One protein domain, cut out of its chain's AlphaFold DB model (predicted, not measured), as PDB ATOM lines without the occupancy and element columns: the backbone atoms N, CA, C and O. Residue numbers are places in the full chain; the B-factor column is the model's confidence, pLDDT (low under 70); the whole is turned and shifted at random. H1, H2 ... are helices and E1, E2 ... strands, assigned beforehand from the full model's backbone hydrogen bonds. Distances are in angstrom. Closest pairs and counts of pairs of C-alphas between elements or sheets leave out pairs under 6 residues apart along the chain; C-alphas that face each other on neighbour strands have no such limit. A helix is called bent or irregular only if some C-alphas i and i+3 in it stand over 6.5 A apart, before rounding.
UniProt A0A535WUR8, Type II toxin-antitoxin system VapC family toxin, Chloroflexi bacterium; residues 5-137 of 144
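AT A GLANCE: This is residues 5 to 137 of the 144 residues of the protein "Type II toxin-antitoxin system VapC family toxin" of Chloroflexi bacterium (UniProt A0A535WUR8). Two helical lobes sit side by side: H1 to H4 make one, and H5, H6 and H7 with the two-strand parallel sheet E1 E2 make the other. H5 and H7 pack on H6, which also touches H3 across the lobes. The 133 printed residues include H1 H2 H3 H4 H5 H6 E1 H7 E2, in that order; the class is mostly helix. The whole is compact, with a radius of gyration of the C-alphas of 15.0 A, and elongated, 43 by 27 by 27 A.

HOW THE PARTS SIT: H1, residues 5 to 12, is close to but not clearly touching H2, residues 16 to 23. H2 touches H4, residues 44 to 58, closest at C-alphas 23 and 56, 4.9 A. H3, residues 31 to 39, and H4 form a helical hairpin, closest at C-alphas 38 and 47, 6.6 A. The hub H6, residues 90 to 105, touches H3, closest at C-alphas 95 and 32, 6.3 A; H5, residues 68 to 85, at 97 and 74, 5.6 A; and H7, residues 115 to 126, at 100 and 122, 6.1 A. E1, residues 109 to 112, H7 and E2, residues 133 to 136, form a right-handed strand-helix-strand unit, parallel neighbour strands joined through a helix; N 110 and O 133 are 2.8 A apart, within hydrogen-bond range. O i to N i+4 pairs are within range throughout H1 to H5, in 10 of 12 in H6 and 7 of 8 in H7.

IN THESE COORDINATES: H1 begins at C-alpha 5, (310.486, -172.836, 109.339). H4 measures 20.9 A, H5 25.9 A and H6 21.2 A. H6 is irregular: C-alphas 92 and 95 are 7.6 A apart. E2 ends at C-alpha 136, (314.947, -175.201, 118.906).

THE WHOLE: The farthest C-alphas, Arg 24 and Gly 86, are 43.6 A apart. The printed part has no cut and no long link, and no printed residue is under 70 in pLDDT.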
ATOM      1  N   THR A   5     309.303-173.704 109.228       89.88
ATOM      2  CA  THR A   5     310.486-172.836 109.339       89.88
ATOM      3  C   THR A   5     311.785-173.641 109.352       89.88
ATOM      4  O   THR A   5     312.730-173.281 108.649       89.88
ATOM      5  N   ALA A   6     311.820-174.770 110.068       87.25
ATOM      6  CA  ALA A   6     312.970-175.666 110.101       87.25
ATOM      7  C   ALA A   6     313.259-176.281 108.719       87.25
ATOM      8  O   ALA A   6     314.408-176.280 108.273       87.25
ATOM      9  N   PHE A   7     312.223-176.735 108.002       89.69
ATOM     10  CA  PHE A   7     312.381-177.238 106.634       89.69
ATOM     11  C   PHE A   7     312.864-176.155 105.664       89.69
ATOM     12  O   PHE A   7     313.780-176.405 104.883       89.69
ATOM     13  N   VAL A   8     312.309-174.942 105.729       89.62
ATOM     14  CA  VAL A   8     312.754-173.813 104.895       89.62
ATOM     15  C   VAL A   8     314.224-173.488 105.157       89.62
ATOM     16  O   VAL A   8     314.969-173.247 104.207       89.62
ATOM     17  N   HIS A   9     314.666-173.508 106.416       88.06
ATOM     18  CA  HIS A   9     316.079-173.332 106.748       88.06
ATOM     19  C   HIS A   9     316.956-174.422 106.121       88.06
ATOM     20  O   HIS A   9     317.950-174.087 105.477       88.06
ATOM     21  N   ALA A  10     316.568-175.695 106.236       88.50
ATOM     22  CA  ALA A  10     317.304-176.806 105.637       88.50
ATOM     23  C   ALA A  10     317.378-176.707 104.101       88.50
ATOM     24  O   ALA A  10     318.446-176.909 103.529       88.50
ATOM     25  N   ILE A  11     316.274-176.339 103.437       88.38
ATOM     26  CA  ILE A  11     316.208-176.133 101.978       88.38
ATOM     27  C   ILE A  11     317.129-174.996 101.545       88.38
ATOM     28  O   ILE A  11     317.969-175.190 100.670       88.38
ATOM     29  N   ARG A  12     317.038-173.828 102.194       87.12
ATOM     30  CA  ARG A  12     317.875-172.661 101.863       87.12
ATOM     31  C   ARG A  12     319.369-172.920 102.029       87.12
ATOM     32  O   ARG A  12     320.166-172.297 101.339       87.12
ATOM     33  N   GLN A  13     319.739-173.797 102.957       88.62
ATOM     34  CA  GLN A  13     321.128-174.162 103.232       88.62
ATOM     35  C   GLN A  13     321.589-175.412 102.474       88.62
ATOM     36  O   GLN A  13     322.724-175.832 102.672       88.62
ATOM     37  N   ALA A  14     320.729-176.024 101.650       88.12
ATOM     38  CA  ALA A  14     320.985-177.322 101.026       88.12
ATOM     39  C   ALA A  14     321.524-178.362 102.037       88.12
ATOM     40  O   ALA A  14     322.509-179.055 101.788       88.12
ATOM     41  N   HIS A  15     320.899-178.436 103.219       90.75
ATOM     42  CA  HIS A  15     321.417-179.188 104.362       90.75
ATOM     43  C   HIS A  15     321.234-180.707 104.194       90.75
ATOM     44  O   HIS A  15     320.302-181.313 104.732       90.75
ATOM     45  N   GLN A  16     322.156-181.333 103.460       91.75
ATOM     46  CA  GLN A  16     322.088-182.745 103.078       91.75
ATOM     47  C   GLN A  16     321.878-183.725 104.249       91.75
ATOM     48  O   GLN A  16     321.000-184.581 104.122       91.75
ATOM     49  N   PRO A  17     322.557-183.594 105.412       91.81
ATOM     50  CA  PRO A  17     322.351-184.525 106.525       91.81
ATOM     51  C   PRO A  17     320.901-184.580 107.017       91.81
ATOM     52  O   PRO A  17     320.407-185.647 107.381       91.81
ATOM     53  N   PHE A  18     320.194-183.445 106.974       90.50
ATOM     54  CA  PHE A  18     318.784-183.375 107.356       90.50
ATOM     55  C   PHE A  18     317.898-184.102 106.338       90.50
ATOM     56  O   PHE A  18     317.027-184.880 106.725       90.50
ATOM     57  N   PHE A  19     318.138-183.895 105.039       92.56
ATOM     58  CA  PHE A  19     317.398-184.606 103.994       92.56
ATOM     59  C   PHE A  19     317.625-186.110 104.086       92.56
ATOM     60  O   PHE A  19     316.664-186.874 104.033       92.56
ATOM     61  N   ASP A  20     318.864-186.540 104.315       93.44
ATOM     62  CA  ASP A  20     319.162-187.955 104.481       93.44
ATOM     63  C   ASP A  20     318.494-188.528 105.738       93.44
ATOM     64  O   ASP A  20     318.008-189.654 105.708       93.44
ATOM     65  N   ALA A  21     318.408-187.768 106.834       91.94
ATOM     66  CA  ALA A  21     317.704-188.197 108.044       91.94
ATOM     67  C   ALA A  21     316.195-188.391 107.803       91.94
ATOM     68  O   ALA A  21     315.616-189.375 108.277       91.94
ATOM     69  N   VAL A  22     315.561-187.513 107.016       92.44
ATOM     70  CA  VAL A  22     314.173-187.701 106.553       92.44
ATOM     71  C   VAL A  22     314.071-188.962 105.696       92.44
ATOM     72  O   VAL A  22     313.244-189.830 105.971       92.44
ATOM     73  N   LEU A  23     314.955-189.112 104.707       93.81
ATOM     74  CA  LEU A  23     314.964-190.266 103.808       93.81
ATOM     75  C   LEU A  23     315.305-191.578 104.520       93.81
ATOM     76  O   LEU A  23     314.896-192.624 104.040       93.81
ATOM     77  N   ARG A  24     316.001-191.558 105.659       94.19
ATOM     78  CA  ARG A  24     316.239-192.729 106.519       94.19
ATOM     79  C   ARG A  24     315.112-192.985 107.522       94.19
ATOM     80  O   ARG A  24     315.155-193.994 108.216       94.19
ATOM     81  N   GLY A  25     314.097-192.122 107.593       91.31
ATOM     82  CA  GLY A  25     312.982-192.250 108.537       91.31
ATOM     83  C   GLY A  25     313.372-191.965 109.990       91.31
ATOM     84  O   GLY A  25     312.737-192.466 110.919       91.31
ATOM     85  N   GLN A  26     314.424-191.173 110.195       91.44
ATOM     86  CA  GLN A  26     314.848-190.695 111.514       91.44
ATOM     87  C   GLN A  26     314.060-189.447 111.937       91.44
ATOM     88  O   GLN A  26     314.021-189.094 113.112       91.44
ATOM     89  N   VAL A  27     313.402-188.789 110.981       91.25
ATOM     90  CA  VAL A  27     312.649-187.553 111.181       91.25
ATOM     91  C   VAL A  27     311.200-187.767 110.749       91.25
ATOM     92  O   VAL A  27     310.936-188.213 109.636       91.25
ATOM     93  N   TRP A  28     310.258-187.423 111.628       94.44
ATOM     94  CA  TRP A  28     308.840-187.329 111.275       94.44
ATOM     95  C   TRP A  28     308.590-186.116 110.379       94.44
ATOM     96  O   TRP A  28     309.017-185.013 110.725       94.44
ATOM     97  N   LEU A  29     307.841-186.301 109.294       95.12
ATOM     98  CA  LEU A  29     307.350-185.238 108.420       95.12
ATOM     99  C   LEU A  29     305.839-185.077 108.615       95.12
ATOM    100  O   LEU A  29     305.113-186.064 108.627       95.12
ATOM    101  N   SER A  30     305.352-183.845 108.750       96.06
ATOM    102  CA  SER A  30     303.913-183.556 108.779       96.06
ATOM    103  C   SER A  30     303.398-183.255 107.373       96.06
ATOM    104  O   SER A  30     304.005-182.469 106.647       96.06
ATOM    105  N   ALA A  31     302.244-183.819 107.007       96.81
ATOM    106  CA  ALA A  31     301.560-183.492 105.756       96.81
ATOM    107  C   ALA A  31     301.102-182.021 105.710       96.81
ATOM    108  O   ALA A  31     301.039-181.428 104.637       96.81
ATOM    109  N   VAL A  32     300.842-181.408 106.873       97.00
ATOM    110  CA  VAL A  32     300.536-179.970 106.974       97.00
ATOM    111  C   VAL A  32     301.765-179.136 106.634       97.00
ATOM    112  O   VAL A  32     301.675-178.224 105.822       97.00
ATOM    113  N   VAL A  33     302.927-179.503 107.185       95.69
ATOM    114  CA  VAL A  33     304.208-178.851 106.863       95.69
ATOM    115  C   VAL A  33     304.534-179.019 105.381       95.69
ATOM    116  O   VAL A  33     304.896-178.052 104.721       95.69
ATOM    117  N   ALA A  34     304.341-180.219 104.823       96.19
ATOM    118  CA  ALA A  34     304.522-180.448 103.392       96.19
ATOM    119  C   ALA A  34     303.622-179.528 102.550       96.19
ATOM    120  O   ALA A  34     304.108-178.901 101.614       96.19
ATOM    121  N   CYS A  35     302.342-179.379 102.912       96.62
ATOM    122  CA  CYS A  35     301.417-178.466 102.236       96.62
ATOM    123  C   CYS A  35     301.918-177.010 102.247       96.62
ATOM    124  O   CYS A  35     301.881-176.342 101.213       96.62
ATOM    125  N   GLU A  36     302.409-176.519 103.388       95.62
ATOM    126  CA  GLU A  36     302.968-175.164 103.487       95.62
ATOM    127  C   GLU A  36     304.240-175.000 102.641       95.62
ATOM    128  O   GLU A  36     304.420-173.973 101.984       95.62
ATOM    129  N   LEU A  37     305.100-176.022 102.594       95.06
ATOM    130  CA  LEU A  37     306.309-176.015 101.766       95.06
ATOM    131  C   LEU A  37     305.987-176.017 100.265       95.06
ATOM    132  O   LEU A  37     306.597-175.256  99.512       95.06
ATOM    133  N   TYR A  38     305.006-176.812  99.823       95.38
ATOM    134  CA  TYR A  38     304.554-176.790  98.427       95.38
ATOM    135  C   TYR A  38     304.001-175.418  98.039       95.38
ATOM    136  O   TYR A  38     304.340-174.905  96.974       95.38
ATOM    137  N   ALA A  39     303.219-174.777  98.914       93.75
ATOM    138  CA  ALA A  39     302.701-173.430  98.666       93.75
ATOM    139  C   ALA A  39     303.816-172.372  98.529       93.75
ATOM    140  O   ALA A  39     303.631-171.366  97.845       93.75
ATOM    141  N   GLY A  40     304.969-172.598  99.165       90.94
ATOM    142  CA  GLY A  40     306.148-171.731  99.091       90.94
ATOM    143  C   GLY A  40     307.168-172.101  98.009       90.94
ATOM    144  O   GLY A  40     308.193-171.426  97.909       90.94
ATOM    145  N   THR A  41     306.923-173.156  97.227       91.69
ATOM    146  CA  THR A  41     307.849-173.652  96.199       91.69
ATOM    147  C   THR A  41     308.010-172.641  95.061       91.69
ATOM    148  O   THR A  41     307.035-172.100  94.542       91.69
ATOM    149  N   ARG A  42     309.254-172.394  94.645       89.81
ATOM    150  CA  ARG A  42     309.636-171.385  93.642       89.81
ATOM    151  C   ARG A  42     310.191-171.991  92.356       89.81
ATOM    152  O   ARG A  42     310.396-171.264  91.386       89.81
ATOM    153  N   SER A  43     310.460-173.296  92.339       90.81
ATOM    154  CA  SER A  43     311.003-174.001  91.177       90.81
ATOM    155  C   SER A  43     310.505-175.445  91.087       90.81
ATOM    156  O   SER A  43     310.108-176.059  92.077       90.81
ATOM    157  N   ALA A  44     310.574-176.027  89.887       92.69
ATOM    158  CA  ALA A  44     310.268-177.443  89.690       92.69
ATOM    159  C   ALA A  44     311.245-178.367  90.440       92.69
ATOM    160  O   ALA A  44     310.892-179.490  90.788       92.69
ATOM    161  N   GLU A  45     312.476-177.916  90.686       91.56
ATOM    162  CA  GLU A  45     313.471-178.682  91.434       91.56
ATOM    163  C   GLU A  45     313.126-178.768  92.923       91.56
ATOM    164  O   GLU A  45     313.155-179.863  93.486       91.56
ATOM    165  N   GLU A  46     312.727-177.647  93.530       90.88
ATOM    166  CA  GLU A  46     312.229-177.607  94.909       90.88
ATOM    167  C   GLU A  46     311.001-178.516  95.070       90.88
ATOM    168  O   GLU A  46     310.961-179.329  95.993       90.88
ATOM    169  N   GLY A  47     310.057-178.472  94.120       94.00
ATOM    170  CA  GLY A  47     308.892-179.363  94.114       94.00
ATOM    171  C   GLY A  47     309.284-180.845  94.084       94.00
ATOM    172  O   GLY A  47     308.845-181.619  94.931       94.00
ATOM    173  N   ARG A  48     310.202-181.236  93.188       95.44
ATOM    174  CA  ARG A  48     310.704-182.622  93.120       95.44
ATOM    175  C   ARG A  48     311.457-183.044  94.381       95.44
ATOM    176  O   ARG A  48     311.446-184.224  94.725       95.44
ATOM    177  N   LEU A  49     312.169-182.130  95.047       93.44
ATOM    178  CA  LEU A  49     312.808-182.423  96.331       93.44
ATOM    179  C   LEU A  49     311.750-182.728  97.395       93.44
ATOM    180  O   LEU A  49     311.873-183.745  98.077       93.44
ATOM    181  N   LEU A  50     310.708-181.899  97.503       94.94
ATOM    182  CA  LEU A  50     309.600-182.129  98.433       94.94
ATOM    183  C   LEU A  50     308.893-183.456  98.150       94.94
ATOM    184  O   LEU A  50     308.679-184.222  99.089       94.94
ATOM    185  N   ASP A  51     308.649-183.786  96.878       96.38
ATOM    186  CA  ASP A  51     308.078-185.080  96.490       96.38
ATOM    187  C   ASP A  51     308.935-186.233  97.017       96.38
ATOM    188  O   ASP A  51     308.418-187.151  97.654       96.38
ATOM    189  N   ARG A  52     310.258-186.189  96.807       96.50
ATOM    190  CA  ARG A  52     311.167-187.241  97.293       96.50
ATOM    191  C   ARG A  52     311.144-187.373  98.814       96.50
ATOM    192  O   ARG A  52     311.113-188.494  99.316       96.50
ATOM    193  N   LEU A  53     311.154-186.256  99.542       95.94
ATOM    194  CA  LEU A  53     311.109-186.261 101.008       95.94
ATOM    195  C   LEU A  53     309.777-186.818 101.525       95.94
ATOM    196  O   LEU A  53     309.778-187.639 102.442       95.94
ATOM    197  N   LEU A  54     308.656-186.428 100.907       96.19
ATOM    198  CA  LEU A  54     307.322-186.898 101.269       96.19
ATOM    199  C   LEU A  54     307.173-188.404 101.042       96.19
ATOM    200  O   LEU A  54     306.780-189.124 101.960       96.19
ATOM    201  N   HIS A  55     307.550-188.894  99.858       96.25
ATOM    202  CA  HIS A  55     307.526-190.324  99.546       96.25
ATOM    203  C   HIS A  55     308.482-191.115 100.448       96.25
ATOM    204  O   HIS A  55     308.122-192.184 100.932       96.25
ATOM    205  N   GLY A  56     309.681-190.587 100.719       96.19
ATOM    206  CA  GLY A  56     310.663-191.233 101.591       96.19
ATOM    207  C   GLY A  56     310.192-191.370 103.039       96.19
ATOM    208  O   GLY A  56     310.401-192.424 103.646       96.19
ATOM    209  N   ALA A  57     309.522-190.343 103.571       96.06
ATOM    210  CA  ALA A  57     308.907-190.383 104.894       96.06
ATOM    211  C   ALA A  57     307.697-191.329 104.932       96.06
ATOM    212  O   ALA A  57     307.573-192.123 105.864       96.06
ATOM    213  N   ALA A  58     306.830-191.284 103.914       96.44
ATOM    214  CA  ALA A  58     305.666-192.162 103.809       96.44
ATOM    215  C   ALA A  58     306.067-193.643 103.734       96.44
ATOM    216  O   ALA A  58     305.533-194.454 104.479       96.44
ATOM    217  N   ALA A  59     307.071-193.983 102.920       96.75
ATOM    218  CA  ALA A  59     307.577-195.350 102.766       96.75
ATOM    219  C   ALA A  59     308.206-195.943 104.042       96.75
ATOM    220  O   ALA A  59     308.560-197.118 104.064       96.75
ATOM    221  N   ARG A  60     308.397-195.130 105.087       96.50
ATOM    222  CA  ARG A  60     308.986-195.523 106.374       96.50
ATOM    223  C   ARG A  60     308.035-195.319 107.550       96.50
ATOM    224  O   ARG A  60     308.496-195.280 108.688       96.50
ATOM    225  N   ASP A  61     306.747-195.107 107.285       95.69
ATOM    226  CA  ASP A  61     305.737-194.804 108.306       95.69
ATOM    227  C   ASP A  61     306.115-193.594 109.182       95.69
ATOM    228  O   ASP A  61     305.805-193.520 110.371       95.69
ATOM    229  N   ARG A  62     306.810-192.616 108.582       96.00
ATOM    230  CA  ARG A  62     307.232-191.356 109.217       96.00
ATOM    231  C   ARG A  62     306.483-190.131 108.704       96.00
ATOM    232  O   ARG A  62     306.878-189.005 109.005       96.00
ATOM    233  N   LEU A  63     305.398-190.331 107.960       96.19
ATOM    234  CA  LEU A  63     304.504-189.258 107.537       96.19
ATOM    235  C   LEU A  63     303.312-189.141 108.496       96.19
ATOM    236  O   LEU A  63     302.531-190.074 108.661       96.19
ATOM    237  N   LEU A  64     303.146-187.967 109.101       95.69
ATOM    238  CA  LEU A  64     302.001-187.630 109.937       95.69
ATOM    239  C   LEU A  64     300.943-186.910 109.113       95.69
ATOM    240  O   LEU A  64     301.066-185.725 108.801       95.69
ATOM    241  N   VAL A  65     299.884-187.644 108.793       97.00
ATOM    242  CA  VAL A  65     298.648-187.101 108.232       97.00
ATOM    243  C   VAL A  65     297.678-186.830 109.388       97.00
ATOM    244  O   VAL A  65     297.460-187.741 110.196       97.00
ATOM    245  N   PRO A  66     297.113-185.613 109.515       96.69
ATOM    246  CA  PRO A  66     296.098-185.338 110.523       96.69
ATOM    247  C   PRO A  66     294.862-186.225 110.337       96.69
ATOM    248  O   PRO A  66     294.224-186.215 109.282       96.69
ATOM    249  N   SER A  67     294.535-186.977 111.382       96.00
ATOM    250  CA  SER A  67     293.314-187.779 111.506       96.00
ATOM    251  C   SER A  67     292.088-186.910 111.817       96.00
ATOM    252  O   SER A  67     292.211-185.732 112.160       96.00
ATOM    253  N   VAL A  68     290.883-187.485 111.748       97.25
ATOM    254  CA  VAL A  68     289.636-186.799 112.144       97.25
ATOM    255  C   VAL A  68     289.705-186.331 113.605       97.25
ATOM    256  O   VAL A  68     289.224-185.246 113.955       97.25
ATOM    257  N   GLU A  69     290.354-187.118 114.459       96.19
ATOM    258  CA  GLU A  69     290.608-186.817 115.861       96.19
ATOM    259  C   GLU A  69     291.551-185.619 116.014       96.19
ATOM    260  O   GLU A  69     291.275-184.742 116.836       96.19
ATOM    261  N   ASP A  70     292.603-185.541 115.190       96.81
ATOM    262  CA  ASP A  70     293.543-184.412 115.153       96.81
ATOM    263  C   ASP A  70     292.819-183.117 114.747       96.81
ATOM    264  O   ASP A  70     292.931-182.096 115.430       96.81
ATOM    265  N   TRP A  71     291.989-183.160 113.699       98.00
ATOM    266  CA  TRP A  71     291.154-182.024 113.280       98.00
ATOM    267  C   TRP A  71     290.191-181.569 114.381       98.00
ATOM    268  O   TRP A  71     290.077-180.377 114.681       98.00
ATOM    269  N   SER A  72     289.528-182.523 115.035       97.75
ATOM    270  CA  SER A  72     288.598-182.245 116.131       97.75
ATOM    271  C   SER A  72     289.313-181.650 117.349       97.75
ATOM    272  O   SER A  72     288.819-180.712 117.981       97.75
ATOM    273  N   ALA A  73     290.493-182.173 117.684       97.31
ATOM    274  CA  ALA A  73     291.346-181.653 118.742       97.31
ATOM    275  C   ALA A  73     291.814-180.225 118.434       97.31
ATOM    276  O   ALA A  73     291.713-179.353 119.302       97.31
ATOM    277  N   ALA A  74     292.233-179.963 117.195       97.62
ATOM    278  CA  ALA A  74     292.632-178.636 116.751       97.62
ATOM    279  C   ALA A  74     291.485-177.622 116.876       97.62
ATOM    280  O   ALA A  74     291.663-176.557 117.471       97.62
ATOM    281  N   GLY A  75     290.278-177.984 116.428       97.25
ATOM    282  CA  GLY A  75     289.082-177.150 116.585       97.25
ATOM    283  C   GLY A  75     288.777-176.811 118.050       97.25
ATOM    284  O   GLY A  75     288.513-175.653 118.384       97.25
ATOM    285  N   ARG A  76     288.891-177.791 118.959       97.06
ATOM    286  CA  ARG A  76     288.708-177.569 120.406       97.06
ATOM    287  C   ARG A  76     289.760-176.624 120.992       97.06
ATOM    288  O   ARG A  76     289.408-175.760 121.800       97.06
ATOM    289  N   LEU A  77     291.026-176.752 120.587       96.81
ATOM    290  CA  LEU A  77     292.103-175.858 121.030       96.81
ATOM    291  C   LEU A  77     291.902-174.428 120.516       96.81
ATOM    292  O   LEU A  77     291.999-173.487 121.304       96.81
ATOM    293  N   LEU A  78     291.542-174.259 119.241       96.56
ATOM    294  CA  LEU A  78     291.213-172.956 118.654       96.56
ATOM    295  C   LEU A  78     290.053-172.290 119.407       96.56
ATOM    296  O   LEU A  78     290.185-171.158 119.872       96.56
ATOM    297  N   ALA A  79     288.951-173.013 119.624       95.19
ATOM    298  CA  ALA A  79     287.795-172.511 120.366       95.19
ATOM    299  C   ALA A  79     288.139-172.150 121.821       95.19
ATOM    300  O   ALA A  79     287.592-171.204 122.392       95.19
ATOM    301  N   ARG A  80     289.044-172.901 122.460       94.50
ATOM    302  CA  ARG A  80     289.550-172.571 123.799       94.50
ATOM    303  C   ARG A  80     290.399-171.299 123.775       94.50
ATOM    304  O   ARG A  80     290.234-170.468 124.660       94.50
ATOM    305  N   ARG A  81     291.269-171.118 122.776       93.50
ATOM    306  CA  ARG A  81     292.102-169.914 122.651       93.50
ATOM    307  C   ARG A  81     291.260-168.666 122.406       93.50
ATOM    308  O   ARG A  81     291.459-167.689 123.114       93.50
ATOM    309  N   VAL A  82     290.284-168.730 121.495       93.69
ATOM    310  CA  VAL A  82     289.342-167.626 121.223       93.69
ATOM    311  C   VAL A  82     288.644-167.173 122.507       93.69
ATOM    312  O   VAL A  82     288.615-165.980 122.794       93.69
ATOM    313  N   ARG A  83     288.157-168.114 123.326       92.56
ATOM    314  CA  ARG A  83     287.522-167.802 124.620       92.56
ATOM    315  C   ARG A  83     288.464-167.131 125.625       92.56
ATOM    316  O   ARG A  83     287.994-166.362 126.450       92.56
ATOM    317  N   LEU A  84     289.761-167.439 125.583       89.75
ATOM    318  CA  LEU A  84     290.751-166.899 126.521       89.75
ATOM    319  C   LEU A  84     291.317-165.540 126.094       89.75
ATOM    320  O   LEU A  84     291.639-164.739 126.963       89.75
ATOM    321  N   SER A  85     291.496-165.296 124.791       85.19
ATOM    322  CA  SER A  85     292.173-164.088 124.293       85.19
ATOM    323  C   SER A  85     291.265-163.092 123.575       85.19
ATOM    324  O   SER A  85     291.695-161.967 123.348       85.19
ATOM    325  N   GLY A  86     290.040-163.468 123.188       77.88
ATOM    326  CA  GLY A  86     289.054-162.588 122.538       77.88
ATOM    327  C   GLY A  86     289.386-162.163 121.097       77.88
ATOM    328  O   GLY A  86     288.480-161.882 120.321       77.88
ATOM    329  N   THR A  87     290.661-162.169 120.703       76.88
ATOM    330  CA  THR A  87     291.141-161.781 119.372       76.88
ATOM    331  C   THR A  87     292.003-162.895 118.776       76.88
ATOM    332  O   THR A  87     293.175-163.070 119.100       76.88
ATOM    333  N   LEU A  88     291.403-163.718 117.920       87.75
ATOM    334  CA  LEU A  88     292.107-164.746 117.156       87.75
ATOM    335  C   LEU A  88     291.329-165.006 115.867       87.75
ATOM    336  O   LEU A  88     290.119-165.214 115.926       87.75
ATOM    337  N   ARG A  89     292.004-165.044 114.715       91.88
ATOM    338  CA  ARG A  89     291.415-165.559 113.471       91.88
ATOM    339  C   ARG A  89     291.781-167.041 113.354       91.88
ATOM    340  O   ARG A  89     292.937-167.325 113.058       91.88
ATOM    341  N   PRO A  90     290.855-167.998 113.567       90.81
ATOM    342  CA  PRO A  90     291.212-169.418 113.657       90.81
ATOM    343  C   PRO A  90     291.950-169.954 112.428       90.81
ATOM    344  O   PRO A  90     292.866-170.759 112.562       90.81
ATOM    345  N   ARG A  91     291.590-169.457 111.239       91.62
ATOM    346  CA  ARG A  91     292.218-169.837 109.968       91.62
ATOM    347  C   ARG A  91     293.727-169.565 109.936       91.62
ATOM    348  O   ARG A  91     294.455-170.348 109.347       91.62
ATOM    349  N   ASP A  92     294.186-168.496 110.590       92.12
ATOM    350  CA  ASP A  92     295.589-168.064 110.558       92.12
ATOM    351  C   ASP A  92     296.481-168.961 111.439       92.12
ATOM    352  O   ASP A  92     297.698-168.867 111.378       92.12
ATOM    353  N   HIS A  93     295.878-169.820 112.268       93.94
ATOM    354  CA  HIS A  93     296.577-170.691 113.217       93.94
ATOM    355  C   HIS A  93     296.282-172.173 113.002       93.94
ATOM    356  O   HIS A  93     296.779-173.019 113.742       93.94
ATOM    357  N   LEU A  94     295.434-172.506 112.030       95.50
ATOM    358  CA  LEU A  94     294.974-173.872 111.825       95.50
ATOM    359  C   LEU A  94     296.147-174.823 111.552       95.50
ATOM    360  O   LEU A  94     296.203-175.892 112.153       95.50
ATOM    361  N   ALA A  95     297.103-174.407 110.718       94.94
ATOM    362  CA  ALA A  95     298.297-175.190 110.425       94.94
ATOM    363  C   ALA A  95     299.159-175.424 111.676       94.94
ATOM    364  O   ALA A  95     299.462-176.573 111.996       94.94
ATOM    365  N   ASP A  96     299.458-174.367 112.443       95.12
ATOM    366  CA  ASP A  96     300.220-174.464 113.697       95.12
ATOM    367  C   ASP A  96     299.577-175.444 114.682       95.12
ATOM    368  O   ASP A  96     300.242-176.295 115.274       95.12
ATOM    369  N   VAL A  97     298.257-175.342 114.859       96.50
ATOM    370  CA  VAL A  97     297.530-176.201 115.793       96.50
ATOM    371  C   VAL A  97     297.520-177.645 115.301       96.50
ATOM    372  O   VAL A  97     297.721-178.546 116.114       96.50
ATOM    373  N   LEU A  98     297.341-177.882 113.998       97.75
ATOM    374  CA  LEU A  98     297.399-179.227 113.417       97.75
ATOM    375  C   LEU A  98     298.786-179.859 113.555       97.75
ATOM    376  O   LEU A  98     298.886-181.047 113.861       97.75
ATOM    377  N   ILE A  99     299.850-179.076 113.380       95.94
ATOM    378  CA  ILE A  99     301.234-179.488 113.643       95.94
ATOM    379  C   ILE A  99     301.377-179.911 115.108       95.94
ATOM    380  O   ILE A  99     301.898-180.992 115.386       95.94
ATOM    381  N   VAL A 100     300.856-179.111 116.043       97.12
ATOM    382  CA  VAL A 100     300.935-179.405 117.479       97.12
ATOM    383  C   VAL A 100     300.202-180.685 117.862       97.12
ATOM    384  O   VAL A 100     300.781-181.532 118.540       97.12
ATOM    385  N   VAL A 101     298.953-180.857 117.430       97.12
ATOM    386  CA  VAL A 101     298.176-182.064 117.768       97.12
ATOM    387  C   VAL A 101     298.748-183.313 117.092       97.12
ATOM    388  O   VAL A 101     298.860-184.350 117.740       97.12
ATOM    389  N   SER A 102     299.223-183.197 115.845       95.00
ATOM    390  CA  SER A 102     299.839-184.321 115.126       95.00
ATOM    391  C   SER A 102     301.144-184.764 115.788       95.00
ATOM    392  O   SER A 102     301.386-185.960 115.934       95.00
ATOM    393  N   ALA A 103     301.974-183.815 116.237       94.50
ATOM    394  CA  ALA A 103     303.178-184.125 117.005       94.50
ATOM    395  C   ALA A 103     302.835-184.769 118.353       94.50
ATOM    396  O   ALA A 103     303.488-185.729 118.764       94.50
ATOM    397  N   ALA A 104     301.784-184.278 119.016       95.88
ATOM    398  CA  ALA A 104     301.358-184.818 120.295       95.88
ATOM    399  C   ALA A 104     300.920-186.287 120.212       95.88
ATOM    400  O   ALA A 104     301.181-187.062 121.132       95.88
ATOM    401  N   ARG A 105     300.290-186.683 119.098       92.19
ATOM    402  CA  ARG A 105     299.845-188.062 118.847       92.19
ATOM    403  C   ARG A 105     300.992-189.074 118.860       92.19
ATOM    404  O   ARG A 105     300.778-190.225 119.224       92.19
ATOM    405  N   VAL A 106     302.201-188.651 118.499       90.62
ATOM    406  CA  VAL A 106     303.405-189.499 118.540       90.62
ATOM    407  C   VAL A 106     304.299-189.224 119.750       90.62
ATOM    408  O   VAL A 106     305.430-189.700 119.784       90.62
ATOM    409  N   GLY A 107     303.822-188.446 120.733       88.56
ATOM    410  CA  GLY A 107     304.618-188.034 121.893       88.56
ATOM    411  C   GLY A 107     305.875-187.253 121.506       88.56
ATOM    412  O   GLY A 107     306.901-187.365 122.173       88.56
ATOM    413  N   GLY A 108     305.828-186.549 120.372       87.12
ATOM    414  CA  GLY A 108     307.000-185.978 119.727       87.12
ATOM    415  C   GLY A 108     307.340-184.565 120.192       87.12
ATOM    416  O   GLY A 108     306.493-183.799 120.651       87.12
ATOM    417  N   GLU A 109     308.597-184.195 119.975       93.25
ATOM    418  CA  GLU A 109     309.061-182.813 120.054       93.25
ATOM    419  C   GLU A 109     308.877-182.116 118.702       93.25
ATOM    420  O   GLU A 109     309.278-182.643 117.657       93.25
ATOM    421  N   ILE A 110     308.281-180.924 118.708       93.38
ATOM    422  CA  ILE A 110     308.263-180.024 117.555       93.38
ATOM    423  C   ILE A 110     309.516-179.178 117.615       93.38
ATOM    424  O   ILE A 110     309.828-178.576 118.637       93.38
ATOM    425  N   LEU A 111     310.218-179.088 116.508       91.44
ATOM    426  CA  LEU A 111     311.472-178.369 116.444       91.44
ATOM    427  C   LEU A 111     311.311-177.264 115.390       91.44
ATOM    428  O   LEU A 111     310.864-177.512 114.268       91.44
ATOM    429  N   THR A 112     311.580-176.025 115.796       89.69
ATOM    430  CA  THR A 112     311.160-174.813 115.072       89.69
ATOM    431  C   THR A 112     312.134-173.658 115.288       89.69
ATOM    432  O   THR A 112     312.754-173.549 116.352       89.69
ATOM    433  N   ALA A 113     312.241-172.759 114.307       85.00
ATOM    434  CA  ALA A 113     312.920-171.476 114.483       85.00
ATOM    435  C   ALA A 113     312.029-170.434 115.197       85.00
ATOM    436  O   ALA A 113     312.543-169.498 115.806       85.00
ATOM    437  N   ASN A 114     310.699-170.607 115.190       85.69
ATOM    438  CA  ASN A 114     309.731-169.722 115.848       85.69
ATOM    439  C   ASN A 114     309.111-170.371 117.098       85.69
ATOM    440  O   ASN A 114     307.902-170.596 117.207       85.69
ATOM    441  N   ARG A 115     309.967-170.658 118.084       89.12
ATOM    442  CA  ARG A 115     309.563-171.355 119.312       89.12
ATOM    443  C   ARG A 115     308.432-170.659 120.066       89.12
ATOM    444  O   ARG A 115     307.511-171.334 120.511       89.12
ATOM    445  N   ALA A 116     308.493-169.338 120.236       87.62
ATOM    446  CA  ALA A 116     307.536-168.608 121.074       87.62
ATOM    447  C   ALA A 116     306.083-168.775 120.591       87.62
ATOM    448  O   ALA A 116     305.161-168.941 121.397       87.62
ATOM    449  N   HIS A 117     305.892-168.781 119.270       87.75
ATOM    450  CA  HIS A 117     304.584-168.954 118.652       87.75
ATOM    451  C   HIS A 117     304.025-170.362 118.885       87.75
ATOM    452  O   HIS A 117     302.925-170.512 119.420       87.75
ATOM    453  N   LEU A 118     304.808-171.403 118.582       91.56
ATOM    454  CA  LEU A 118     304.370-172.791 118.759       91.56
ATOM    455  C   LEU A 118     304.246-173.201 120.231       91.56
ATOM    456  O   LEU A 118     303.341-173.958 120.579       91.56
ATOM    457  N   GLU A 119     305.076-172.657 121.123       94.69
ATOM    458  CA  GLU A 119     304.995-172.917 122.566       94.69
ATOM    459  C   GLU A 119     303.644-172.455 123.143       94.69
ATOM    460  O   GLU A 119     303.101-173.090 124.047       94.69
ATOM    461  N   THR A 120     303.036-171.398 122.590       93.69
ATOM    462  CA  THR A 120     301.689-170.959 122.994       93.69
ATOM    463  C   THR A 120     300.643-172.050 122.749       93.69
ATOM    464  O   THR A 120     299.818-172.332 123.627       93.69
ATOM    465  N   TRP A 121     300.691-172.703 121.587       95.69
ATOM    466  CA  TRP A 121     299.782-173.793 121.238       95.69
ATOM    467  C   TRP A 121     300.116-175.089 121.975       95.69
ATOM    468  O   TRP A 121     299.211-175.722 122.523       95.69
ATOM    469  N   ALA A 122     301.399-175.438 122.088       96.44
ATOM    470  CA  ALA A 122     301.856-176.599 122.850       96.44
ATOM    471  C   ALA A 122     301.463-176.505 124.334       96.44
ATOM    472  O   ALA A 122     301.013-177.481 124.929       96.44
ATOM    473  N   ASN A 123     301.535-175.316 124.940       96.06
ATOM    474  CA  ASN A 123     301.042-175.078 126.297       96.06
ATOM    475  C   ASN A 123     299.543-175.353 126.433       96.06
ATOM    476  O   ASN A 123     299.110-175.972 127.407       96.06
ATOM    477  N   LEU A 124     298.742-174.906 125.467       95.62
ATOM    478  CA  LEU A 124     297.302-175.143 125.484       95.62
ATOM    479  C   LEU A 124     296.964-176.628 125.277       95.62
ATOM    480  O   LEU A 124     296.062-177.146 125.940       95.62
ATOM    481  N   ALA A 125     297.714-177.310 124.409       96.88
ATOM    482  CA  ALA A 125     297.618-178.746 124.166       96.88
ATOM    483  C   ALA A 125     297.963-179.555 125.428       96.88
ATOM    484  O   ALA A 125     297.158-180.381 125.864       96.88
ATOM    485  N   ARG A 126     299.084-179.249 126.097       96.88
ATOM    486  CA  ARG A 126     299.482-179.885 127.370       96.88
ATOM    487  C   ARG A 126     298.437-179.699 128.467       96.88
ATOM    488  O   ARG A 126     298.037-180.661 129.113       96.88
ATOM    489  N   ARG A 127     297.884-178.488 128.608       95.44
ATOM    490  CA  ARG A 127     296.746-178.201 129.512       95.44
ATOM    491  C   ARG A 127     295.439-178.893 129.109       95.44
ATOM    492  O   ARG A 127     294.422-178.681 129.767       95.44
ATOM    493  N   SER A 128     295.425-179.608 127.992       94.06
ATOM    494  CA  SER A 128     294.307-180.422 127.509       94.06
ATOM    495  C   SER A 128     294.656-181.920 127.516       94.06
ATOM    496  O   SER A 128     293.924-182.703 126.921       94.06
ATOM    497  N   GLY A 129     295.756-182.316 128.175       95.19
ATOM    498  CA  GLY A 129     296.170-183.714 128.350       95.19
ATOM    499  C   GLY A 129     297.066-184.281 127.244       95.19
ATOM    500  O   GLY A 129     297.304-185.481 127.220       95.19
ATOM    501  N   MET A 130     297.552-183.451 126.319       96.38
ATOM    502  CA  MET A 130     298.384-183.899 125.196       96.38
ATOM    503  C   MET A 130     299.880-183.901 125.546       96.38
ATOM    504  O   MET A 130     300.349-183.015 126.263       96.38
ATOM    505  N   ASN A 131     300.641-184.853 124.996       95.19
ATOM    506  CA  ASN A 131     302.086-184.969 125.213       95.19
ATOM    507  C   ASN A 131     302.884-184.384 124.039       95.19
ATOM    508  O   ASN A 131     303.102-185.064 123.044       95.19
ATOM    509  N   VAL A 132     303.309-183.125 124.151       96.44
ATOM    510  CA  VAL A 132     304.085-182.434 123.113       96.44
ATOM    511  C   VAL A 132     305.042-181.421 123.728       96.44
ATOM    512  O   VAL A 132     304.691-180.711 124.676       96.44
ATOM    513  N   THR A 133     306.248-181.336 123.175       95.38
ATOM    514  CA  THR A 133     307.271-180.351 123.549       95.38
ATOM    515  C   THR A 133     307.677-179.512 122.342       95.38
ATOM    516  O   THR A 133     307.423-179.890 121.198       95.38
ATOM    517  N   VAL A 134     308.275-178.343 122.593       94.31
ATOM    518  CA  VAL A 134     308.819-177.476 121.542       94.31
ATOM    519  C   VAL A 134     310.291-177.198 121.828       94.31
ATOM    520  O   VAL A 134     310.633-176.586 122.845       94.31
ATOM    521  N   GLY A 135     311.159-177.639 120.927       90.38
ATOM    522  CA  GLY A 135     312.598-177.411 120.963       90.38
ATOM    523  C   GLY A 135     313.054-176.418 119.894       90.38
ATOM    524  O   GLY A 135     312.278-175.963 119.048       90.38
ATOM    525  N   ARG A 136     314.339-176.049 119.941       84.62
ATOM    526  CA  ARG A 136     314.947-175.201 118.906       84.62
ATOM    527  C   ARG A 136     315.221-176.024 117.656       84.62
ATOM    528  O   ARG A 136     315.834-177.081 117.734       84.62
ATOM    529  N   GLY A 137     314.800-175.507 116.510       73.44
ATOM    530  CA  GLY A 137     315.058-176.113 115.215       73.44
ATOM    531  C   GLY A 137     316.277-175.509 114.527       73.44
ATOM    532  O   GLY A 137     316.125-174.582 113.742       73.44
TER     533      GLY A 137